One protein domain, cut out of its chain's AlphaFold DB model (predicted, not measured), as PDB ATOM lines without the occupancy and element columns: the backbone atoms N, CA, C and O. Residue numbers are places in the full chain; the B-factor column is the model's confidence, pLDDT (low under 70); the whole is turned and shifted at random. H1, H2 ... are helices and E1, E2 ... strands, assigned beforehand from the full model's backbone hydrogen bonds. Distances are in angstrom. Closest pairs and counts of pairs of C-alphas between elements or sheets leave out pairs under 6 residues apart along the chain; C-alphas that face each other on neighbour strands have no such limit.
ATOM      1  N   VAL A   3     -11.683 -43.581 -11.095       64.50
ATOM      2  CA  VAL A   3     -12.274 -44.872 -11.463       64.50
ATOM      3  C   VAL A   3     -13.696 -44.601 -11.934       64.50
ATOM      4  O   VAL A   3     -14.518 -44.116 -11.159       64.50
ATOM      5  N   LEU A   4     -13.983 -44.885 -13.204       70.81
ATOM      6  CA  LEU A   4     -15.309 -44.727 -13.790       70.81
ATOM      7  C   LEU A   4     -15.986 -46.092 -13.898       70.81
ATOM      8  O   LEU A   4     -15.558 -46.938 -14.680       70.81
ATOM      9  N   ALA A   5     -17.079 -46.280 -13.163       67.81
ATOM     10  CA  ALA A   5     -17.940 -47.446 -13.310       67.81
ATOM     11  C   ALA A   5     -19.184 -47.101 -14.145       67.81
ATOM     12  O   ALA A   5     -19.941 -46.196 -13.787       67.81
ATOM     13  N   ILE A   6     -19.427 -47.830 -15.241       68.06
ATOM     14  CA  ILE A   6     -20.601 -47.622 -16.111       68.06
ATOM     15  C   ILE A   6     -21.523 -48.837 -16.017       68.06
ATOM     16  O   ILE A   6     -21.236 -49.901 -16.572       68.06
ATOM     17  N   ALA A   7     -22.661 -48.669 -15.345       62.81
ATOM     18  CA  ALA A   7     -23.697 -49.696 -15.287       62.81
ATOM     19  C   ALA A   7     -24.318 -49.922 -16.678       62.81
ATOM     20  O   ALA A   7     -24.813 -48.986 -17.303       62.81
ATOM     21  N   GLY A   8     -24.290 -51.166 -17.162       60.84
ATOM     22  CA  GLY A   8     -24.759 -51.544 -18.499       60.84
ATOM     23  C   GLY A   8     -23.825 -51.135 -19.646       60.84
ATOM     24  O   GLY A   8     -24.222 -51.189 -20.809       60.84
ATOM     25  N   GLY A   9     -22.584 -50.721 -19.359       59.00
ATOM     26  CA  GLY A   9     -21.670 -50.205 -20.383       59.00
ATOM     27  C   GLY A   9     -21.026 -51.264 -21.295       59.00
ATOM     28  O   GLY A   9     -20.240 -50.919 -22.167       59.00
ATOM     29  N   THR A  10     -21.376 -52.544 -21.174       55.53
ATOM     30  CA  THR A  10     -20.990 -53.552 -22.181       55.53
ATOM     31  C   THR A  10     -21.790 -53.427 -23.486       55.53
ATOM     32  O   THR A  10     -21.445 -54.050 -24.488       55.53
ATOM     33  N   GLY A  11     -22.855 -52.614 -23.495       69.38
ATOM     34  CA  GLY A  11     -23.620 -52.267 -24.692       69.38
ATOM     35  C   GLY A  11     -23.005 -51.129 -25.518       69.38
ATOM     36  O   GLY A  11     -21.959 -50.570 -25.188       69.38
ATOM     37  N   GLY A  12     -23.701 -50.736 -26.591       74.38
ATOM     38  CA  GLY A  12     -23.218 -49.718 -27.532       74.38
ATOM     39  C   GLY A  12     -22.837 -48.383 -26.885       74.38
ATOM     40  O   GLY A  12     -21.815 -47.807 -27.240       74.38
ATOM     41  N   VAL A  13     -23.598 -47.935 -25.877       79.25
ATOM     42  CA  VAL A  13     -23.304 -46.694 -25.136       79.25
ATOM     43  C   VAL A  13     -21.941 -46.760 -24.456       79.25
ATOM     44  O   VAL A  13     -21.149 -45.832 -24.593       79.25
ATOM     45  N   GLY A  14     -21.635 -47.841 -23.734       76.06
ATOM     46  CA  GLY A  14     -20.363 -47.905 -23.023       76.06
ATOM     47  C   GLY A  14     -19.175 -48.063 -23.967       76.06
ATOM     48  O   GLY A  14     -18.147 -47.446 -23.709       76.06
ATOM     49  N   LYS A  15     -19.333 -48.731 -25.123       78.94
ATOM     50  CA  LYS A  15     -18.314 -48.701 -26.188       78.94
ATOM     51  C   LYS A  15     -18.051 -47.275 -26.692       78.94
ATOM     52  O   LYS A  15     -16.891 -46.886 -26.806       78.94
ATOM     53  N   THR A  16     -19.095 -46.475 -26.926       83.75
ATOM     54  CA  THR A  16     -18.938 -45.055 -27.298       83.75
ATOM     55  C   THR A  16     -18.183 -44.268 -26.221       83.75
ATOM     56  O   THR A  16     -17.329 -43.443 -26.543       83.75
ATOM     57  N   VAL A  17     -18.430 -44.554 -24.937       83.44
ATOM     58  CA  VAL A  17     -17.682 -43.931 -23.834       83.44
ATOM     59  C   VAL A  17     -16.208 -44.352 -23.830       83.44
ATOM     60  O   VAL A  17     -15.358 -43.479 -23.688       83.44
ATOM     61  N   VAL A  18     -15.871 -45.633 -24.051       80.00
ATOM     62  CA  VAL A  18     -14.462 -46.083 -24.172       80.00
ATOM     63  C   VAL A  18     -13.727 -45.317 -25.262       80.00
ATOM     64  O   VAL A  18     -12.602 -44.873 -25.052       80.00
ATOM     65  N   GLU A  19     -14.358 -45.159 -26.423       85.25
ATOM     66  CA  GLU A  19     -13.746 -44.463 -27.552       85.25
ATOM     67  C   GLU A  19     -13.447 -42.999 -27.203       85.25
ATOM     68  O   GLU A  19     -12.342 -42.529 -27.463       85.25
ATOM     69  N   GLN A  20     -14.375 -42.298 -26.541       85.94
ATOM     70  CA  GLN A  20     -14.133 -40.926 -26.081       85.94
ATOM     71  C   GLN A  20     -13.080 -40.854 -24.961       85.94
ATOM     72  O   GLN A  20     -12.264 -39.936 -24.949       85.94
ATOM     73  N   LEU A  21     -13.028 -41.838 -24.058       83.50
ATOM     74  CA  LEU A  21     -11.993 -41.919 -23.020       83.50
ATOM     75  C   LEU A  21     -10.598 -42.142 -23.611       83.50
ATOM     76  O   LEU A  21      -9.642 -41.515 -23.164       83.50
ATOM     77  N   SER A  22     -10.479 -42.983 -24.641       78.62
ATOM     78  CA  SER A  22      -9.209 -43.204 -25.342       78.62
ATOM     79  C   SER A  22      -8.680 -41.927 -25.998       78.62
ATOM     80  O   SER A  22      -7.468 -41.770 -26.118       78.62
ATOM     81  N   LEU A  23      -9.569 -41.026 -26.426       84.56
ATOM     82  CA  LEU A  23      -9.202 -39.722 -26.981       84.56
ATOM     83  C   LEU A  23      -8.847 -38.698 -25.895       84.56
ATOM     84  O   LEU A  23      -8.100 -37.762 -26.159       84.56
ATOM     85  N   HIS A  24      -9.368 -38.877 -24.681       81.81
ATOM     86  CA  HIS A  24      -9.162 -37.962 -23.562       81.81
ATOM     87  C   HIS A  24      -7.728 -37.980 -23.007       81.81
ATOM     88  O   HIS A  24      -7.285 -37.011 -22.400       81.81
ATOM     89  N   GLY A  25      -6.989 -39.079 -23.194       67.00
ATOM     90  CA  GLY A  25      -5.560 -39.168 -22.859       67.00
ATOM     91  C   GLY A  25      -5.213 -39.249 -21.364       67.00
ATOM     92  O   GLY A  25      -4.039 -39.383 -21.029       67.00
ATOM     93  N   ALA A  26      -6.193 -39.208 -20.456       64.62
ATOM     94  CA  ALA A  26      -5.965 -39.354 -19.016       64.62
ATOM     95  C   ALA A  26      -5.962 -40.830 -18.565       64.62
ATOM     96  O   ALA A  26      -6.680 -41.671 -19.107       64.62
ATOM     97  N   HIS A  27      -5.157 -41.142 -17.541       62.38
ATOM     98  CA  HIS A  27      -5.107 -42.464 -16.907       62.38
ATOM     99  C   HIS A  27      -6.386 -42.722 -16.093       62.38
ATOM    100  O   HIS A  27      -6.462 -42.402 -14.901       62.38
ATOM    101  N   HIS A  28      -7.382 -43.302 -16.760       62.25
ATOM    102  CA  HIS A  28      -8.672 -43.681 -16.187       62.25
ATOM    103  C   HIS A  28      -8.767 -45.197 -16.037       62.25
ATOM    104  O   HIS A  28      -8.451 -45.937 -16.970       62.25
ATOM    105  N   THR A  29      -9.251 -45.669 -14.890       54.78
ATOM    106  CA  THR A  29      -9.658 -47.073 -14.736       54.78
ATOM    107  C   THR A  29     -11.146 -47.150 -15.028       54.78
ATOM    108  O   THR A  29     -11.940 -46.523 -14.329       54.78
ATOM    109  N   VAL A  30     -11.535 -47.893 -16.063       58.28
ATOM    110  CA  VAL A  30     -12.944 -48.059 -16.436       58.28
ATOM    111  C   VAL A  30     -13.398 -49.452 -16.050       58.28
ATOM    112  O   VAL A  30     -12.827 -50.438 -16.513       58.28
ATOM    113  N   GLU A  31     -14.444 -49.530 -15.240       52.41
ATOM    114  CA  GLU A  31     -15.091 -50.787 -14.895       52.41
ATOM    115  C   GLU A  31     -16.490 -50.827 -15.514       52.41
ATOM    116  O   GLU A  31     -17.369 -50.006 -15.235       52.41
ATOM    117  N   PHE A  32     -16.708 -51.788 -16.403       52.09
ATOM    118  CA  PHE A  32     -18.027 -52.033 -16.965       52.09
ATOM    119  C   PHE A  32     -18.804 -52.943 -16.032       52.09
ATOM    120  O   PHE A  32     -18.499 -54.127 -15.919       52.09
ATOM    121  N   VAL A  33     -19.842 -52.407 -15.394       48.47
ATOM    122  CA  VAL A  33     -20.731 -53.228 -14.573       48.47
ATOM    123  C   VAL A  33     -21.825 -53.770 -15.485       48.47
ATOM    124  O   VAL A  33     -22.809 -53.086 -15.773       48.47
ATOM    125  N   ALA A  34     -21.641 -54.987 -15.991       41.69
ATOM    126  CA  ALA A  34     -22.719 -55.734 -16.624       41.69
ATOM    127  C   ALA A  34     -23.645 -56.264 -15.526       41.69
ATOM    128  O   ALA A  34     -23.200 -57.002 -14.652       41.69
ATOM    129  N   LEU A  35     -24.924 -55.895 -15.560       43.03
ATOM    130  CA  LEU A  35     -25.935 -56.580 -14.757       43.03
ATOM    131  C   LEU A  35     -26.731 -57.445 -15.708       43.03
ATOM    132  O   LEU A  35     -27.625 -56.973 -16.406       43.03
ATOM    133  N   ILE A  36     -26.285 -58.689 -15.799       41.44
ATOM    134  CA  ILE A  36     -27.048 -59.762 -16.405       41.44
ATOM    135  C   ILE A  36     -28.013 -60.200 -15.303       41.44
ATOM    136  O   ILE A  36     -27.575 -60.706 -14.274       41.44
ATOM    137  N   ASP A  37     -29.298 -59.913 -15.475       40.06
ATOM    138  CA  ASP A  37     -30.341 -60.675 -14.795       40.06
ATOM    139  C   ASP A  37     -30.748 -61.754 -15.801       40.06
ATOM    140  O   ASP A  37     -31.365 -61.450 -16.823       40.06
ATOM    141  N   GLU A  38     -30.250 -62.977 -15.617       39.94
ATOM    142  CA  GLU A  38     -30.439 -64.077 -16.576       39.94
ATOM    143  C   GLU A  38     -31.881 -64.620 -16.582       39.94
ATOM    144  O   GLU A  38     -32.229 -65.394 -17.473       39.94
ATOM    145  N   GLU A  39     -32.742 -64.204 -15.644       43.31
ATOM    146  CA  GLU A  39     -34.049 -64.841 -15.425       43.31
ATOM    147  C   GLU A  39     -35.261 -64.123 -16.051       43.31
ATOM    148  O   GLU A  39     -36.337 -64.719 -16.102       43.31
ATOM    149  N   ASP A  40     -35.127 -62.909 -16.603       46.91
ATOM    150  CA  ASP A  40     -36.238 -62.249 -17.316       46.91
ATOM    151  C   ASP A  40     -35.800 -61.513 -18.600       46.91
ATOM    152  O   ASP A  40     -35.530 -60.305 -18.588       46.91
ATOM    153  N   PRO A  41     -35.788 -62.204 -19.758       42.34
ATOM    154  CA  PRO A  41     -35.531 -61.582 -21.056       42.34
ATOM    155  C   PRO A  41     -36.601 -60.554 -21.492       42.34
ATOM    156  O   PRO A  41     -36.414 -59.901 -22.519       42.34
ATOM    157  N   ASN A  42     -37.692 -60.377 -20.732       43.81
ATOM    158  CA  ASN A  42     -38.804 -59.467 -21.019       43.81
ATOM    159  C   ASN A  42     -38.931 -58.285 -20.040       43.81
ATOM    160  O   ASN A  42     -39.936 -57.571 -20.098       43.81
ATOM    161  N   ALA A  43     -37.927 -58.005 -19.198       45.78
ATOM    162  CA  ALA A  43     -37.916 -56.867 -18.270       45.78
ATOM    163  C   ALA A  43     -37.767 -55.496 -18.981       45.78
ATOM    164  O   ALA A  43     -36.847 -54.733 -18.698       45.78
ATOM    165  N   ALA A  44     -38.689 -55.181 -19.898       39.00
ATOM    166  CA  ALA A  44     -38.767 -54.023 -20.789       39.00
ATOM    167  C   ALA A  44     -37.496 -53.765 -21.634       39.00
ATOM    168  O   ALA A  44     -36.376 -53.839 -21.130       39.00
ATOM    169  N   PRO A  45     -37.611 -53.374 -22.917       44.16
ATOM    170  CA  PRO A  45     -36.436 -52.992 -23.693       44.16
ATOM    171  C   PRO A  45     -35.695 -51.833 -23.001       44.16
ATOM    172  O   PRO A  45     -36.136 -50.688 -23.013       44.16
ATOM    173  N   GLY A  46     -34.565 -52.151 -22.362       51.88
ATOM    174  CA  GLY A  46     -33.591 -51.189 -21.851       51.88
ATOM    175  C   GLY A  46     -33.827 -50.572 -20.466       51.88
ATOM    176  O   GLY A  46     -33.071 -49.666 -20.132       51.88
ATOM    177  N   ILE A  47     -34.799 -51.011 -19.647       48.00
ATOM    178  CA  ILE A  47     -35.097 -50.342 -18.351       48.00
ATOM    179  C   ILE A  47     -35.006 -51.278 -17.127       48.00
ATOM    180  O   ILE A  47     -34.711 -50.798 -16.028       48.00
ATOM    181  N   GLY A  48     -35.178 -52.598 -17.291       48.28
ATOM    182  CA  GLY A  48     -35.236 -53.570 -16.185       48.28
ATOM    183  C   GLY A  48     -34.058 -53.507 -15.207       48.28
ATOM    184  O   GLY A  48     -34.256 -53.463 -13.994       48.28
ATOM    185  N   GLY A  49     -32.829 -53.364 -15.716       56.31
ATOM    186  CA  GLY A  49     -31.635 -53.271 -14.869       56.31
ATOM    187  C   GLY A  49     -31.475 -51.937 -14.125       56.31
ATOM    188  O   GLY A  49     -30.831 -51.879 -13.083       56.31
ATOM    189  N   TRP A  50     -32.062 -50.831 -14.596       59.84
ATOM    190  CA  TRP A  50     -31.695 -49.491 -14.105       59.84
ATOM    191  C   TRP A  50     -32.153 -49.211 -12.671       59.84
ATOM    192  O   TRP A  50     -31.445 -48.550 -11.906       59.84
ATOM    193  N   ILE A  51     -33.337 -49.699 -12.295       59.06
ATOM    194  CA  ILE A  51     -33.909 -49.462 -10.964       59.06
ATOM    195  C   ILE A  51     -33.143 -50.246  -9.882       59.06
ATOM    196  O   ILE A  51     -32.747 -49.618  -8.892       59.06
ATOM    197  N   PRO A  52     -32.881 -51.561 -10.036       65.69
ATOM    198  CA  PRO A  52     -32.010 -52.308  -9.129       65.69
ATOM    199  C   PRO A  52     -30.614 -51.686  -8.992       65.69
ATOM    200  O   PRO A  52     -30.159 -51.480  -7.868       65.69
ATOM    201  N   ASN A  53     -29.987 -51.268 -10.097       67.00
ATOM    202  CA  ASN A  53     -28.646 -50.664 -10.083       67.00
ATOM    203  C   ASN A  53     -28.619 -49.350  -9.310       67.00
ATOM    204  O   ASN A  53     -27.763 -49.131  -8.457       67.00
ATOM    205  N   ALA A  54     -29.598 -48.479  -9.564       65.75
ATOM    206  CA  ALA A  54     -29.729 -47.226  -8.836       65.75
ATOM    207  C   ALA A  54     -29.977 -47.461  -7.335       65.75
ATOM    208  O   ALA A  54     -29.508 -46.683  -6.503       65.75
ATOM    209  N   ARG A  55     -30.702 -48.530  -6.966       68.44
ATOM    210  CA  ARG A  55     -30.889 -48.938  -5.562       68.44
ATOM    211  C   ARG A  55     -29.599 -49.486  -4.950       68.44
ATOM    212  O   ARG A  55     -29.332 -49.167  -3.797       68.44
ATOM    213  N   ALA A  56     -28.814 -50.268  -5.688       71.25
ATOM    214  CA  ALA A  56     -27.528 -50.791  -5.232       71.25
ATOM    215  C   ALA A  56     -26.504 -49.665  -5.031       71.25
ATOM    216  O   ALA A  56     -25.948 -49.548  -3.945       71.25
ATOM    217  N   LEU A  57     -26.352 -48.760  -6.008       69.50
ATOM    218  CA  LEU A  57     -25.462 -47.593  -5.918       69.50
ATOM    219  C   LEU A  57     -25.772 -46.721  -4.696       69.50
ATOM    220  O   LEU A  57     -24.857 -46.301  -3.991       69.50
ATOM    221  N   LYS A  58     -27.058 -46.509  -4.382       69.81
ATOM    222  CA  LYS A  58     -27.491 -45.775  -3.179       69.81
ATOM    223  C   LYS A  58     -27.036 -46.397  -1.855       69.81
ATOM    224  O   LYS A  58     -27.019 -45.683  -0.860       69.81
ATOM    225  N   LYS A  59     -26.725 -47.697  -1.827       80.00
ATOM    226  CA  LYS A  59     -26.234 -48.409  -0.635       80.00
ATOM    227  C   LYS A  59     -24.710 -48.346  -0.488       80.00
ATOM    228  O   LYS A  59     -24.180 -48.878   0.480       80.00
ATOM    229  N   THR A  60     -24.010 -47.737  -1.443       79.56
ATOM    230  CA  THR A  60     -22.550 -47.594  -1.427       79.56
ATOM    231  C   THR A  60     -22.135 -46.184  -1.008       79.56
ATOM    232  O   THR A  60     -22.936 -45.251  -1.061       79.56
ATOM    233  N   ASN A  61     -20.857 -46.020  -0.664       81.19
ATOM    234  CA  ASN A  61     -20.234 -44.709  -0.447       81.19
ATOM    235  C   ASN A  61     -19.599 -44.134  -1.724       81.19
ATOM    236  O   ASN A  61     -18.829 -43.180  -1.647       81.19
ATOM    237  N   LEU A  62     -19.893 -44.718  -2.891       82.19
ATOM    238  CA  LEU A  62     -19.360 -44.238  -4.159       82.19
ATOM    239  C   LEU A  62     -19.950 -42.867  -4.498       82.19
ATOM    240  O   LEU A  62     -21.140 -42.593  -4.294       82.19
ATOM    241  N   GLU A  63     -19.110 -42.008  -5.061       82.19
ATOM    242  CA  GLU A  63     -19.585 -40.832  -5.767       82.19
ATOM    243  C   GLU A  63     -20.230 -41.264  -7.086       82.19
ATOM    244  O   GLU A  63     -19.722 -42.130  -7.795       82.19
ATOM    245  N   TYR A  64     -21.411 -40.722  -7.379       81.12
ATOM    246  CA  TYR A  64     -22.172 -41.104  -8.560       81.12
ATOM    247  C   TYR A  64     -23.101 -39.978  -8.996       81.12
ATOM    248  O   TYR A  64     -23.642 -39.237  -8.167       81.12
ATOM    249  N   ILE A  65     -23.374 -39.956 -10.298       82.12
ATOM    250  CA  ILE A  65     -24.412 -39.155 -10.938       82.12
ATOM    251  C   ILE A  65     -25.297 -40.068 -11.781       82.12
ATOM    252  O   ILE A  65     -24.818 -40.918 -12.527       82.12
ATOM    253  N   ARG A  66     -26.618 -39.895 -11.676       79.62
ATOM    254  CA  ARG A  66     -27.564 -40.487 -12.627       79.62
ATOM    255  C   ARG A  66     -27.900 -39.459 -13.696       79.62
ATOM    256  O   ARG A  66     -28.625 -38.511 -13.402       79.62
ATOM    257  N   ILE A  67     -27.428 -39.668 -14.918       81.56
ATOM    258  CA  ILE A  67     -27.757 -38.806 -16.057       81.56
ATOM    259  C   ILE A  67     -29.005 -39.363 -16.741       81.56
ATOM    260  O   ILE A  67     -29.002 -40.491 -17.228       81.56
ATOM    261  N   SER A  68     -30.084 -38.587 -16.741       79.88
ATOM    262  CA  SER A  68     -31.273 -38.887 -17.538       79.88
ATOM    263  C   SER A  68     -31.108 -38.275 -18.924       79.88
ATOM    264  O   SER A  68     -30.746 -37.104 -19.044       79.88
ATOM    265  N   ILE A  69     -31.390 -39.059 -19.954       83.81
ATOM    266  CA  ILE A  69     -31.375 -38.626 -21.351       83.81
ATOM    267  C   ILE A  69     -32.753 -38.815 -21.976       83.81
ATOM    268  O   ILE A  69     -33.588 -39.552 -21.444       83.81
ATOM    269  N   GLY A  70     -32.956 -38.161 -23.117       83.94
ATOM    270  CA  GLY A  70     -34.021 -38.511 -24.044       83.94
ATOM    271  C   GLY A  70     -33.698 -39.768 -24.857       83.94
ATOM    272  O   GLY A  70     -32.890 -40.608 -24.460       83.94
ATOM    273  N   LEU A  71     -34.324 -39.894 -26.021       86.56
ATOM    274  CA  LEU A  71     -34.086 -41.009 -26.939       86.56
ATOM    275  C   LEU A  71     -32.798 -40.810 -27.734       86.56
ATOM    276  O   LEU A  71     -32.403 -39.681 -28.013       86.56
ATOM    277  N   PHE A  72     -32.154 -41.898 -28.150       90.81
ATOM    278  CA  PHE A  72     -30.986 -41.767 -29.013       90.81
ATOM    279  C   PHE A  72     -31.390 -41.351 -30.428       90.81
ATOM    280  O   PHE A  72     -32.127 -42.069 -31.103       90.81
ATOM    281  N   SER A  73     -30.877 -40.209 -30.891       92.69
ATOM    282  CA  SER A  73     -31.058 -39.754 -32.278       92.69
ATOM    283  C   SER A  73     -30.225 -40.562 -33.278       92.69
ATOM    284  O   SER A  73     -30.488 -40.502 -34.480       92.69
ATOM    285  N   ASP A  74     -29.264 -41.361 -32.791       93.25
ATOM    286  CA  ASP A  74     -28.452 -42.300 -33.570       93.25
ATOM    287  C   ASP A  74     -29.288 -43.090 -34.584       93.25
ATOM    288  O   ASP A  74     -28.924 -43.201 -35.755       93.25
ATOM    289  N   TYR A  75     -30.440 -43.590 -34.138       91.00
ATOM    290  CA  TYR A  75     -31.319 -44.475 -34.895       91.00
ATOM    291  C   TYR A  75     -31.800 -43.897 -36.229       91.00
ATOM    292  O   TYR A  75     -32.019 -44.652 -37.171       91.00
ATOM    293  N   TRP A  76     -31.924 -42.574 -36.343       90.69
ATOM    294  CA  TRP A  76     -32.337 -41.919 -37.587       90.69
ATOM    295  C   TRP A  76     -31.162 -41.606 -38.520       90.69
ATOM    296  O   TRP A  76     -31.356 -41.373 -39.710       90.69
ATOM    297  N   GLY A  77     -29.933 -41.584 -38.001       88.56
ATOM    298  CA  GLY A  77     -28.733 -41.340 -38.801       88.56
ATOM    299  C   GLY A  77     -28.026 -42.615 -39.258       88.56
ATOM    300  O   GLY A  77     -27.251 -42.575 -40.214       88.56
ATOM    301  N   MET A  78     -28.244 -43.747 -38.586       89.56
ATOM    302  CA  MET A  78     -27.617 -45.023 -38.940       89.56
ATOM    303  C   MET A  78     -28.063 -45.522 -40.333       89.56
ATOM    304  O   MET A  78     -29.204 -45.295 -40.729       89.56
ATOM    305  N   PRO A  79     -27.186 -46.202 -41.100       89.62
ATOM    306  CA  PRO A  79     -25.762 -46.450 -40.837       89.62
ATOM    307  C   PRO A  79     -24.839 -45.311 -41.328       89.62
ATOM    308  O   PRO A  79     -23.630 -45.494 -41.409       89.62
ATOM    309  N   ARG A  80     -25.390 -44.150 -41.712       89.25
ATOM    310  CA  ARG A  80     -24.650 -43.049 -42.359       89.25
ATOM    311  C   ARG A  80     -23.829 -42.211 -41.374       89.25
ATOM    312  O   ARG A  80     -22.894 -41.536 -41.792       89.25
ATOM    313  N   ILE A  81     -24.168 -42.254 -40.085       91.75
ATOM    314  CA  ILE A  81     -23.398 -41.627 -39.004       91.75
ATOM    315  C   ILE A  81     -22.722 -42.684 -38.135       91.75
ATOM    316  O   ILE A  81     -23.177 -43.826 -38.049       91.75
ATOM    317  N   LYS A  82     -21.660 -42.280 -37.434       93.31
ATOM    318  CA  LYS A  82     -21.012 -43.126 -36.433       93.31
ATOM    319  C   LYS A  82     -22.004 -43.454 -35.315       93.31
ATOM    320  O   LYS A  82     -22.568 -42.549 -34.704       93.31
ATOM    321  N   SER A  83     -22.187 -44.737 -35.032       92.62
ATOM    322  CA  SER A  83     -22.885 -45.198 -33.836       92.62
ATOM    323  C   SER A  83     -22.414 -46.599 -33.464       92.62
ATOM    324  O   SER A  83     -22.200 -47.442 -34.335       92.62
ATOM    325  N   ASN A  84     -22.272 -46.849 -32.164       89.44
ATOM    326  CA  ASN A  84     -22.038 -48.186 -31.614       89.44
ATOM    327  C   ASN A  84     -23.339 -48.860 -31.148       89.44
ATOM    328  O   ASN A  84     -23.301 -49.976 -30.623       89.44
ATOM    329  N   LEU A  85     -24.490 -48.191 -31.290       86.00
ATOM    330  CA  LEU A  85     -25.784 -48.763 -30.934       86.00
ATOM    331  C   LEU A  85     -26.200 -49.832 -31.951       86.00
ATOM    332  O   LEU A  85     -25.776 -49.823 -33.106       86.00
ATOM    333  N   LYS A  86     -27.052 -50.769 -31.525       85.75
ATOM    334  CA  LYS A  86     -27.720 -51.673 -32.466       85.75
ATOM    335  C   LYS A  86     -28.841 -50.901 -33.171       85.75
ATOM    336  O   LYS A  86     -29.540 -50.156 -32.485       85.75
ATOM    337  N   PRO A  87     -29.041 -51.080 -34.491       83.88
ATOM    338  CA  PRO A  87     -30.141 -50.437 -35.191       83.88
ATOM    339  C   PRO A  87     -31.474 -50.743 -34.511       83.88
ATOM    340  O   PRO A  87     -31.776 -51.894 -34.193       83.88
ATOM    341  N   PHE A  88     -32.268 -49.703 -34.306       83.88
ATOM    342  CA  PHE A  88     -33.610 -49.801 -33.764       83.88
ATOM    343  C   PHE A  88     -34.479 -48.768 -34.469       83.88
ATOM    344  O   PHE A  88     -34.055 -47.635 -34.666       83.88
ATOM    345  N   GLN A  89     -35.679 -49.154 -34.886       81.69
ATOM    346  CA  GLN A  89     -36.566 -48.275 -35.642       81.69
ATOM    347  C   GLN A  89     -37.598 -47.684 -34.685       81.69
ATOM    348  O   GLN A  89     -38.610 -48.311 -34.382       81.69
ATOM    349  N   TRP A  90     -37.313 -46.487 -34.176       77.44
ATOM    350  CA  TRP A  90     -38.218 -45.779 -33.276       77.44
ATOM    351  C   TRP A  90     -38.972 -44.674 -34.012       77.44
ATOM    352  O   TRP A  90     -38.345 -43.715 -34.467       77.44
ATOM    353  N   LEU A  91     -40.299 -44.832 -34.103       85.94
ATOM    354  CA  LEU A  91     -41.293 -43.983 -34.786       85.94
ATOM    355  C   LEU A  91     -41.032 -43.670 -36.265       85.94
ATOM    356  O   LEU A  91     -41.990 -43.478 -36.995       85.94
ATOM    357  N   LEU A  92     -39.791 -43.652 -36.735       90.00
ATOM    358  CA  LEU A  92     -39.377 -43.303 -38.083       90.00
ATOM    359  C   LEU A  92     -38.465 -44.397 -38.642       90.00
ATOM    360  O   LEU A  92     -37.410 -44.698 -38.083       90.00
ATOM    361  N   ASP A  93     -38.862 -44.952 -39.781       89.94
ATOM    362  CA  ASP A  93     -38.044 -45.797 -40.644       89.94
ATOM    363  C   ASP A  93     -37.532 -44.929 -41.804       89.94
ATOM    364  O   ASP A  93     -38.255 -44.646 -42.765       89.94
ATOM    365  N   MET A  94     -36.284 -44.463 -41.689       88.06
ATOM    366  CA  MET A  94     -35.647 -43.571 -42.666       88.06
ATOM    367  C   MET A  94     -35.478 -44.211 -44.044       88.06
ATOM    368  O   MET A  94     -35.582 -43.520 -45.063       88.06
ATOM    369  N   ASP A  95     -35.239 -45.520 -44.091       85.75
ATOM    370  CA  ASP A  95     -34.995 -46.226 -45.345       85.75
ATOM    371  C   ASP A  95     -36.310 -46.448 -46.094       85.75
ATOM    372  O   ASP A  95     -36.399 -46.161 -47.289       85.75
ATOM    373  N   LYS A  96     -37.370 -46.857 -45.384       88.31
ATOM    374  CA  LYS A  96     -38.706 -47.004 -45.986       88.31
ATOM    375  C   LYS A  96     -39.441 -45.679 -46.170       88.31
ATOM    376  O   LYS A  96     -40.417 -45.635 -46.914       88.31
ATOM    377  N   GLY A  97     -39.004 -44.609 -45.504       89.88
ATOM    378  CA  GLY A  97     -39.704 -43.327 -45.501       89.88
ATOM    379  C   GLY A  97     -41.088 -43.436 -44.870       89.88
ATOM    380  O   GLY A  97     -42.049 -42.895 -45.412       89.88
ATOM    381  N   ILE A  98     -41.198 -44.168 -43.760       91.25
ATOM    382  CA  ILE A  98     -42.449 -44.351 -43.015       91.25
ATOM    383  C   ILE A  98     -42.258 -43.793 -41.614       91.25
ATOM    384  O   ILE A  98     -41.270 -44.109 -40.955       91.25
ATOM    385  N   VAL A  99     -43.222 -43.008 -41.146       92.69
ATOM    386  CA  VAL A  99     -43.247 -42.481 -39.783       92.69
ATOM    387  C   VAL A  99     -44.587 -42.778 -39.126       92.69
ATOM    388  O   VAL A  99     -45.636 -42.720 -39.764       92.69
ATOM    389  N   VAL A 100     -44.557 -43.092 -37.841       92.25
ATOM    390  CA  VAL A 100     -45.721 -43.200 -36.973       92.25
ATOM    391  C   VAL A 100     -45.807 -41.913 -36.164       92.25
ATOM    392  O   VAL A 100     -44.862 -41.556 -35.463       92.25
ATOM    393  N   VAL A 101     -46.936 -41.215 -36.267       93.12
ATOM    394  CA  VAL A 101     -47.170 -39.935 -35.590       93.12
ATOM    395  C   VAL A 101     -48.134 -40.164 -34.426       93.12
ATOM    396  O   VAL A 101     -49.335 -40.320 -34.658       93.12
ATOM    397  N   PRO A 102     -47.647 -40.238 -33.175       87.94
ATOM    398  CA  PRO A 102     -48.518 -40.306 -32.012       87.94
ATOM    399  C   PRO A 102     -49.169 -38.943 -31.745       87.94
ATOM    400  O   PRO A 102     -48.489 -37.917 -31.751       87.94
ATOM    401  N   GLY A 103     -50.474 -38.930 -31.464       89.62
ATOM    402  CA  GLY A 103     -51.178 -37.702 -31.088       89.62
ATOM    403  C   GLY A 103     -51.189 -36.661 -32.211       89.62
ATOM    404  O   GLY A 103     -51.538 -36.982 -33.347       89.62
ATOM    405  N   SER A 104     -50.841 -35.407 -31.892       92.12
ATOM    406  CA  SER A 104     -50.765 -34.330 -32.893       92.12
ATOM    407  C   SER A 104     -49.422 -34.287 -33.631       92.12
ATOM    408  O   SER A 104     -49.305 -33.647 -34.679       92.12
ATOM    409  N   GLY A 105     -48.396 -34.941 -33.080       92.50
ATOM    410  CA  GLY A 105     -47.027 -34.895 -33.583       92.50
ATOM    411  C   GLY A 105     -46.293 -33.588 -33.278       92.50
ATOM    412  O   GLY A 105     -45.122 -33.473 -33.644       92.50
ATOM    413  N   ASN A 106     -46.946 -32.620 -32.621       95.25
ATOM    414  CA  ASN A 106     -46.357 -31.342 -32.204       95.25
ATOM    415  C   ASN A 106     -45.797 -31.388 -30.778       95.25
ATOM    416  O   ASN A 106     -45.093 -30.469 -30.355       95.25
ATOM    417  N   GLU A 107     -46.117 -32.436 -30.021       92.62
ATOM    418  CA  GLU A 107     -45.588 -32.643 -28.684       92.62
ATOM    419  C   GLU A 107     -44.069 -32.818 -28.756       92.62
ATOM    420  O   GLU A 107     -43.544 -33.609 -29.547       92.62
ATOM    421  N   LYS A 108     -43.354 -32.058 -27.925       93.81
ATOM    422  CA  LYS A 108     -41.896 -32.122 -27.876       93.81
ATOM    423  C   LYS A 108     -41.428 -33.311 -27.057       93.81
ATOM    424  O   LYS A 108     -41.965 -33.599 -25.988       93.81
ATOM    425  N   PHE A 109     -40.359 -33.930 -27.526       89.62
ATOM    426  CA  PHE A 109     -39.598 -34.919 -26.788       89.62
ATOM    427  C   PHE A 109     -38.106 -34.654 -26.963       89.62
ATOM    428  O   PHE A 109     -37.661 -34.028 -27.925       89.62
ATOM    429  N   THR A 110     -37.328 -35.129 -26.001       90.25
ATOM    430  CA  THR A 110     -35.880 -34.958 -26.014       90.25
ATOM    431  C   THR A 110     -35.221 -36.090 -26.788       90.25
ATOM    432  O   THR A 110     -35.544 -37.268 -26.592       90.25
ATOM    433  N   VAL A 111     -34.235 -35.737 -27.604       91.62
ATOM    434  CA  VAL A 111     -33.281 -36.666 -28.204       91.62
ATOM    435  C   VAL A 111     -31.849 -36.282 -27.858       91.62
ATOM    436  O   VAL A 111     -31.531 -35.111 -27.655       91.62
ATOM    437  N   THR A 112     -30.970 -37.274 -27.806       93.12
ATOM    438  CA  THR A 112     -29.558 -37.111 -27.453       93.12
ATOM    439  C   THR A 112     -28.717 -37.989 -28.370       93.12
ATOM    440  O   THR A 112     -29.035 -39.158 -28.555       93.12
ATOM    441  N   TYR A 113     -27.638 -37.459 -28.944       94.62
ATOM    442  CA  TYR A 113     -26.706 -38.277 -29.720       94.62
ATOM    443  C   TYR A 113     -25.757 -39.033 -28.778       94.62
ATOM    444  O   TYR A 113     -25.235 -38.453 -27.822       94.62
ATOM    445  N   SER A 114     -25.520 -40.325 -29.023       92.81
ATOM    446  CA  SER A 114     -24.710 -41.163 -28.128       92.81
ATOM    447  C   SER A 114     -23.276 -40.653 -27.938       92.81
ATOM    448  O   SER A 114     -22.739 -40.725 -26.832       92.81
ATOM    449  N   GLU A 115     -22.673 -40.064 -28.974       94.50
ATOM    450  CA  GLU A 115     -21.343 -39.447 -28.893       94.50
ATOM    451  C   GLU A 115     -21.327 -38.182 -28.022       94.50
ATOM    452  O   GLU A 115     -20.345 -37.933 -27.326       94.50
ATOM    453  N   ASP A 116     -22.404 -37.388 -28.024       94.06
ATOM    454  CA  ASP A 116     -22.518 -36.219 -27.142       94.06
ATOM    455  C   ASP A 116     -22.633 -36.643 -25.681       94.06
ATOM    456  O   ASP A 116     -21.950 -36.085 -24.822       94.06
ATOM    457  N   LEU A 117     -23.426 -37.682 -25.400       91.31
ATOM    458  CA  LEU A 117     -23.481 -38.277 -24.066       91.31
ATOM    459  C   LEU A 117     -22.097 -38.749 -23.614       91.31
ATOM    460  O   LEU A 117     -21.682 -38.442 -22.498       91.31
ATOM    461  N   ALA A 118     -21.368 -39.459 -24.476       90.38
ATOM    462  CA  ALA A 118     -20.033 -39.936 -24.150       90.38
ATOM    463  C   ALA A 118     -19.056 -38.785 -23.873       90.38
ATOM    464  O   ALA A 118     -18.350 -38.821 -22.867       90.38
ATOM    465  N   ARG A 119     -19.067 -37.724 -24.690       91.69
ATOM    466  CA  ARG A 119     -18.257 -36.519 -24.444       91.69
ATOM    467  C   ARG A 119     -18.582 -35.855 -23.110       91.69
ATOM    468  O   ARG A 119     -17.667 -35.422 -22.417       91.69
ATOM    469  N   VAL A 120     -19.860 -35.771 -22.742       89.88
ATOM    470  CA  VAL A 120     -20.276 -35.219 -21.444       89.88
ATOM    471  C   VAL A 120     -19.777 -36.094 -20.297       89.88
ATOM    472  O   VAL A 120     -19.208 -35.562 -19.353       89.88
ATOM    473  N   ILE A 121     -19.928 -37.419 -20.389       87.69
ATOM    474  CA  ILE A 121     -19.429 -38.356 -19.368       87.69
ATOM    475  C   ILE A 121     -17.923 -38.190 -19.165       87.69
ATOM    476  O   ILE A 121     -17.470 -38.138 -18.028       87.69
ATOM    477  N   VAL A 122     -17.157 -38.076 -20.251       87.62
ATOM    478  CA  VAL A 122     -15.708 -37.863 -20.176       87.62
ATOM    479  C   VAL A 122     -15.378 -36.536 -19.496       87.62
ATOM    480  O   VAL A 122     -14.595 -36.530 -18.556       87.62
ATOM    481  N   LYS A 123     -16.025 -35.435 -19.897       88.31
ATOM    482  CA  LYS A 123     -15.804 -34.114 -19.286       88.31
ATOM    483  C   LYS A 123     -16.190 -34.051 -17.810       88.31
ATOM    484  O   LYS A 123     -15.614 -33.266 -17.069       88.31
ATOM    485  N   LEU A 124     -17.157 -34.858 -17.369       86.75
ATOM    486  CA  LEU A 124     -17.523 -34.938 -15.952       86.75
ATOM    487  C   LEU A 124     -16.383 -35.475 -15.078       86.75
ATOM    488  O   LEU A 124     -16.381 -35.209 -13.879       86.75
ATOM    489  N   LEU A 125     -15.416 -36.197 -15.654       85.62
ATOM    490  CA  LEU A 125     -14.245 -36.686 -14.922       85.62
ATOM    491  C   LEU A 125     -13.258 -35.574 -14.552       85.62
ATOM    492  O   LEU A 125     -12.471 -35.774 -13.632       85.62
ATOM    493  N   ASP A 126     -13.310 -34.431 -15.239       86.19
ATOM    494  CA  ASP A 126     -12.463 -33.264 -14.963       86.19
ATOM    495  C   ASP A 126     -13.128 -32.272 -13.996       86.19
ATOM    496  O   ASP A 126     -12.579 -31.211 -13.705       86.19
ATOM    497  N   VAL A 127     -14.340 -32.578 -13.527       85.69
ATOM    498  CA  VAL A 127     -15.058 -31.742 -12.567       85.69
ATOM    499  C   VAL A 127     -14.574 -32.088 -11.161       85.69
ATOM    500  O   VAL A 127     -14.893 -33.153 -10.639       85.69
ATOM    501  N   ASP A 128     -13.839 -31.162 -10.545       84.81
ATOM    502  CA  ASP A 128     -13.346 -31.284  -9.163       84.81
ATOM    503  C   ASP A 128     -14.459 -31.118  -8.107       84.81
ATOM    504  O   ASP A 128     -14.294 -31.431  -6.925       84.81
ATOM    505  N   GLU A 129     -15.611 -30.594  -8.523       87.75
ATOM    506  CA  GLU A 129     -16.785 -30.415  -7.677       87.75
ATOM    507  C   GLU A 129     -17.533 -31.733  -7.486       87.75
ATOM    508  O   GLU A 129     -17.636 -32.559  -8.395       87.75
ATOM    509  N   LYS A 130     -18.153 -31.900  -6.312       85.62
ATOM    510  CA  LYS A 130     -18.979 -33.081  -6.060       85.62
ATOM    511  C   LYS A 130     -20.101 -33.194  -7.079       85.62
ATOM    512  O   LYS A 130     -20.905 -32.270  -7.234       85.62
ATOM    513  N   TRP A 131     -20.225 -34.364  -7.689       87.06
ATOM    514  CA  TRP A 131     -21.257 -34.593  -8.683       87.06
ATOM    515  C   TRP A 131     -22.655 -34.519  -8.058       87.06
ATOM    516  O   TRP A 131     -22.915 -35.106  -6.994       87.06
ATOM    517  N   PRO A 132     -23.616 -33.857  -8.727       85.62
ATOM    518  CA  PRO A 132     -24.998 -33.922  -8.297       85.62
ATOM    519  C   PRO A 132     -25.508 -35.361  -8.429       85.62
ATOM    520  O   PRO A 132     -25.154 -36.102  -9.343       85.62
ATOM    521  N   LYS A 133     -26.430 -35.768  -7.549       78.94
ATOM    522  CA  LYS A 133     -26.999 -37.130  -7.595       78.94
ATOM    523  C   LYS A 133     -27.800 -37.411  -8.869       78.94
ATOM    524  O   LYS A 133     -28.034 -38.575  -9.203       78.94
ATOM    525  N   ARG A 134     -28.260 -36.365  -9.557       76.19
ATOM    526  CA  ARG A 134     -29.000 -36.443 -10.817       76.19
ATOM    527  C   ARG A 134     -28.519 -35.351 -11.760       76.19
ATOM    528  O   ARG A 134     -28.343 -34.217 -11.333       76.19
ATOM    529  N   GLY A 135     -28.383 -35.707 -13.028       78.44
ATOM    530  CA  GLY A 135     -28.179 -34.791 -14.138       78.44
ATOM    531  C   GLY A 135     -29.184 -35.083 -15.244       78.44
ATOM    532  O   GLY A 135     -29.789 -36.159 -15.288       78.44
ATOM    533  N   PHE A 136     -29.352 -34.122 -16.138       80.62
ATOM    534  CA  PHE A 136     -30.149 -34.266 -17.348       80.62
ATOM    535  C   PHE A 136     -29.292 -33.834 -18.529       80.62
ATOM    536  O   PHE A 136     -28.583 -32.834 -18.432       80.62
ATOM    537  N   LEU A 137     -29.353 -34.587 -19.622       84.69
ATOM    538  CA  LEU A 137     -28.712 -34.213 -20.875       84.69
ATOM    539  C   LEU A 137     -29.748 -34.261 -21.998       84.69
ATOM    540  O   LEU A 137     -30.162 -35.341 -22.426       84.69
ATOM    541  N   SER A 138     -30.133 -33.075 -22.467       90.88
ATOM    542  CA  SER A 138     -30.895 -32.883 -23.700       90.88
ATOM    543  C   SER A 138     -29.928 -32.504 -24.817       90.88
ATOM    544  O   SER A 138     -29.157 -31.557 -24.664       90.88
ATOM    545  N   GLY A 139     -29.932 -33.271 -25.910       90.69
ATOM    546  CA  GLY A 139     -29.247 -32.871 -27.139       90.69
ATOM    547  C   GLY A 139     -30.111 -31.915 -27.962       90.69
ATOM    548  O   GLY A 139     -29.645 -30.870 -28.404       90.69
ATOM    549  N   SER A 140     -31.384 -32.264 -28.149       94.31
ATOM    550  CA  SER A 140     -32.386 -31.426 -28.802       94.31
ATOM    551  C   SER A 140     -33.783 -31.782 -28.300       94.31
ATOM    552  O   SER A 140     -34.093 -32.960 -28.125       94.31
ATOM    553  N   ASP A 141     -34.630 -30.771 -28.116       95.00
ATOM    554  CA  ASP A 141     -36.051 -30.949 -27.829       95.00
ATOM    555  C   ASP A 141     -36.847 -30.674 -29.110       95.00
ATOM    556  O   ASP A 141     -36.991 -29.522 -29.534       95.00
ATOM    557  N   ILE A 142     -37.345 -31.745 -29.724       95.25
ATOM    558  CA  ILE A 142     -37.908 -31.755 -31.077       95.25
ATOM    559  C   ILE A 142     -39.286 -32.426 -31.086       95.25
ATOM    560  O   ILE A 142     -39.586 -33.270 -30.244       95.25
ATOM    561  N   SER A 143     -40.146 -32.036 -32.021       95.69
ATOM    562  CA  SER A 143     -41.428 -32.691 -32.298       95.69
ATOM    563  C   SER A 143     -41.321 -33.687 -33.458       95.69
ATOM    564  O   SER A 143     -40.398 -33.624 -34.273       95.69
ATOM    565  N   ILE A 144     -42.281 -34.607 -33.587       94.00
ATOM    566  CA  ILE A 144     -42.281 -35.574 -34.698       94.00
ATOM    567  C   ILE A 144     -42.455 -34.866 -36.043       94.00
ATOM    568  O   ILE A 144     -41.793 -35.230 -37.013       94.00
ATOM    569  N   ASN A 145     -43.259 -33.806 -36.095       94.38
ATOM    570  CA  ASN A 145     -43.429 -33.014 -37.311       94.38
ATOM    571  C   ASN A 145     -42.118 -32.324 -37.739       94.38
ATOM    572  O   ASN A 145     -41.777 -32.323 -38.921       94.38
ATOM    573  N   GLU A 146     -41.326 -31.812 -36.792       95.31
ATOM    574  CA  GLU A 146     -39.995 -31.255 -37.085       95.31
ATOM    575  C   GLU A 146     -38.997 -32.334 -37.536       95.31
ATOM    576  O   GLU A 146     -38.185 -32.092 -38.439       95.31
ATOM    577  N   VAL A 147     -39.074 -33.539 -36.957       93.31
ATOM    578  CA  VAL A 147     -38.277 -34.694 -37.394       93.31
ATOM    579  C   VAL A 147     -38.608 -35.055 -38.844       93.31
ATOM    580  O   VAL A 147     -37.683 -35.237 -39.631       93.31
ATOM    581  N   ILE A 148     -39.889 -35.102 -39.225       93.19
ATOM    582  CA  ILE A 148     -40.329 -35.400 -40.601       93.19
ATOM    583  C   ILE A 148     -39.739 -34.392 -41.587       93.19
ATOM    584  O   ILE A 148     -39.069 -34.788 -42.539       93.19
ATOM    585  N   VAL A 149     -39.905 -33.092 -41.317       93.31
ATOM    586  CA  VAL A 149     -39.367 -32.019 -42.169       93.31
ATOM    587  C   VAL A 149     -37.850 -32.146 -42.330       93.31
ATOM    588  O   VAL A 149     -37.307 -31.936 -43.416       93.31
ATOM    589  N   THR A 150     -37.144 -32.490 -41.254       91.81
ATOM    590  CA  THR A 150     -35.687 -32.676 -41.286       91.81
ATOM    591  C   THR A 150     -35.301 -33.923 -42.081       91.81
ATOM    592  O   THR A 150     -34.404 -33.873 -42.922       91.81
ATOM    593  N   ALA A 151     -36.002 -35.032 -41.867       90.44
ATOM    594  CA  ALA A 151     -35.763 -36.295 -42.545       90.44
ATOM    595  C   ALA A 151     -36.014 -36.202 -44.057       90.44
ATOM    596  O   ALA A 151     -35.214 -36.711 -44.841       90.44
ATOM    597  N   GLU A 152     -37.066 -35.508 -44.490       91.31
ATOM    598  CA  GLU A 152     -37.350 -35.257 -45.908       91.31
ATOM    599  C   GLU A 152     -36.236 -34.450 -46.580       91.31
ATOM    600  O   GLU A 152     -35.750 -34.838 -47.647       91.31
ATOM    601  N   LYS A 153     -35.760 -33.383 -45.919       89.62
ATOM    602  CA  LYS A 153     -34.626 -32.578 -46.401       89.62
ATOM    603  C   LYS A 153     -33.358 -33.414 -46.569       89.62
ATOM    604  O   LYS A 153     -32.658 -33.249 -47.562       89.62
ATOM    605  N   ILE A 154     -33.067 -34.302 -45.617       87.12
ATOM    606  CA  ILE A 154     -31.875 -35.164 -45.654       87.12
ATOM    607  C   ILE A 154     -32.000 -36.242 -46.736       87.12
ATOM    608  O   ILE A 154     -31.023 -36.535 -47.421       87.12
ATOM    609  N   ARG A 155     -33.184 -36.851 -46.894       84.62
ATOM    610  CA  ARG A 155     -33.400 -37.921 -47.878       84.62
ATOM    611  C   ARG A 155     -33.365 -37.397 -49.311       84.62
ATOM    612  O   ARG A 155     -32.973 -38.148 -50.196       84.62
ATOM    613  N   GLY A 156     -33.792 -36.153 -49.554       78.38
ATOM    614  CA  GLY A 156     -33.908 -35.602 -50.911       78.38
ATOM    615  C   GLY A 156     -34.856 -36.408 -51.813       78.38
ATOM    616  O   GLY A 156     -34.751 -36.352 -53.035       78.38
ATOM    617  N   MET A 157     -35.743 -37.203 -51.207       67.88
ATOM    618  CA  MET A 157     -36.666 -38.140 -51.855       67.88
ATOM    619  C   MET A 157     -38.120 -37.703 -51.628       67.88
ATOM    620  O   MET A 157     -38.384 -36.688 -50.987       67.88
ATOM    621  N   SER A 158     -39.067 -38.488 -52.152       70.06
ATOM    622  CA  SER A 158     -40.506 -38.294 -51.955       70.06
ATOM    623  C   SER A 158     -40.897 -38.147 -50.471       70.06
ATOM    624  O   SER A 158     -40.216 -38.731 -49.613       70.06
ATOM    625  N   PRO A 159     -42.004 -37.424 -50.184       81.62
ATOM    626  CA  PRO A 159     -42.489 -37.184 -48.828       81.62
ATOM    627  C   PRO A 159     -42.591 -38.457 -47.991       81.62
ATOM    628  O   PRO A 159     -42.892 -39.539 -48.507       81.62
ATOM    629  N   ILE A 160     -42.340 -38.328 -46.693       87.06
ATOM    630  CA  ILE A 160     -42.435 -39.442 -45.753       87.06
ATOM    631  C   ILE A 160     -43.910 -39.795 -45.548       87.06
ATOM    632  O   ILE A 160     -44.762 -38.937 -45.326       87.06
ATOM    633  N   LYS A 161     -44.224 -41.091 -45.606       89.25
ATOM    634  CA  LYS A 161     -45.572 -41.595 -45.351       89.25
ATOM    635  C   LYS A 161     -45.852 -41.588 -43.848       89.25
ATOM    636  O   LYS A 161     -45.295 -42.407 -43.116       89.25
ATOM    637  N   SER A 162     -46.762 -40.720 -43.418       87.25
ATOM    638  CA  SER A 162     -47.216 -40.626 -42.026       87.25
ATOM    639  C   SER A 162     -48.376 -41.572 -41.719       87.25
ATOM    640  O   SER A 162     -49.371 -41.621 -42.439       87.25
ATOM    641  N   LEU A 163     -48.246 -42.312 -40.619       87.19
ATOM    642  CA  LEU A 163     -49.275 -43.151 -40.017       87.19
ATOM    643  C   LEU A 163     -49.667 -42.530 -38.673       87.19
ATOM    644  O   LEU A 163     -48.948 -42.677 -37.686       87.19
ATOM    645  N   SER A 164     -50.781 -41.803 -38.637       84.25
ATOM    646  CA  SER A 164     -51.249 -41.155 -37.410       84.25
ATOM    647  C   SER A 164     -51.888 -42.171 -36.468       84.25
ATOM    648  O   SER A 164     -52.823 -42.876 -36.844       84.25
ATOM    649  N   LEU A 165     -51.410 -42.217 -35.227       75.56
ATOM    650  CA  LEU A 165     -52.085 -42.896 -34.128       75.56
ATOM    651  C   LEU A 165     -52.926 -41.851 -33.398       75.56
ATOM    652  O   LEU A 165     -52.466 -41.204 -32.454       75.56
ATOM    653  N   HIS A 166     -54.156 -41.654 -33.866       69.06
ATOM    654  CA  HIS A 166     -55.148 -40.940 -33.076       69.06
ATOM    655  C   HIS A 166     -55.611 -41.879 -31.966       69.06
ATOM    656  O   HIS A 166     -56.223 -42.911 -32.229       69.06
TER     657      HIS A 166
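This is residues 3 to 166 of the 170 residues of an uncharacterized protein of Purpureocillium lilacinum (UniProt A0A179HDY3). The model is a body of two lobes: in one, H1 packs on the strand pair E1-E2 and crosses H4, which lies beside the pair E3-E6; in the other, H5 packs on the pair E4-E8. The short pair E5-E7 bridges them, while H2 and the loop of residues 34 to 49 lie to one side of the first lobe. The 164 printed residues, mixed in class, run E1 H1 E2 H2 E3 H3 E4 E5 H4 E6 E7 H5 E8; three two-strand sheets are parallel and E5-E7 is antiparallel. The whole is only just compact, close to loose, with a radius of gyration of the C-alphas of 18.0 A and spans of 53 by 38 by 26 A.

Start at E1, residues 3 to 7, parallel to E2, residues 29 to 33; N 4 and O 29 are 2.9 A apart. Between them in the chain is H1, residues 12 to 24, a strand-helix-strand unit, two parallel neighbour strands joined through a helix, with a right-handed crossover. H1 touches H4, residues 114 to 124, closest at C-alphas 17 and 118, 4.6 A, the same way at a steep tilt of 50 degrees. H2, residues 50 to 57, touches no helix; its C-alpha 53 is 7.2 A from that of Ala 7. E3, residues 66 to 69, is parallel to E6, residues 134 to 137, with N 68 and O 135 at 2.8 A; E3 and H4 are near each other. H3, residues 74 to 77, is close to but not clearly touching H4, closest at C-alphas 74 and 114, 6.7 A. E5, residues 108 to 112, is antiparallel to E7, residues 140 to 143, with N 111 and O 140 at 2.8 A; residues 71 to 72 pair with 111 to 112 of E5, parallel. E4, residues 98 to 102, is parallel to E8, residues 161 to 165, with N 163 and O 99 at 2.8 A. The closest C-alphas of E4 and H5, residues 144 to 155, are 101 and 144, 6.6 A. H1, H2, H4 and H5 have every O i to N i+4 pair within hydrogen-bond range; H3 is too short for one.

Find C-alpha 3 at (-12.274, -44.872, -11.463), where E1 begins. H1 spans 18.7 A, H5 16.1 A and H4 15.4 A. E8 ends at C-alpha 165, (-52.085, -42.896, -34.128).

C-alphas 61 and 158 are the farthest apart, 55.7 A. The printed part has no cut; the long links are E2 to H2 and H3 to E4. E6 runs on into E7 at 65 degrees. Mean pLDDT of the printed part is 78.8, with 43 residues under 70, among them 25 to 55.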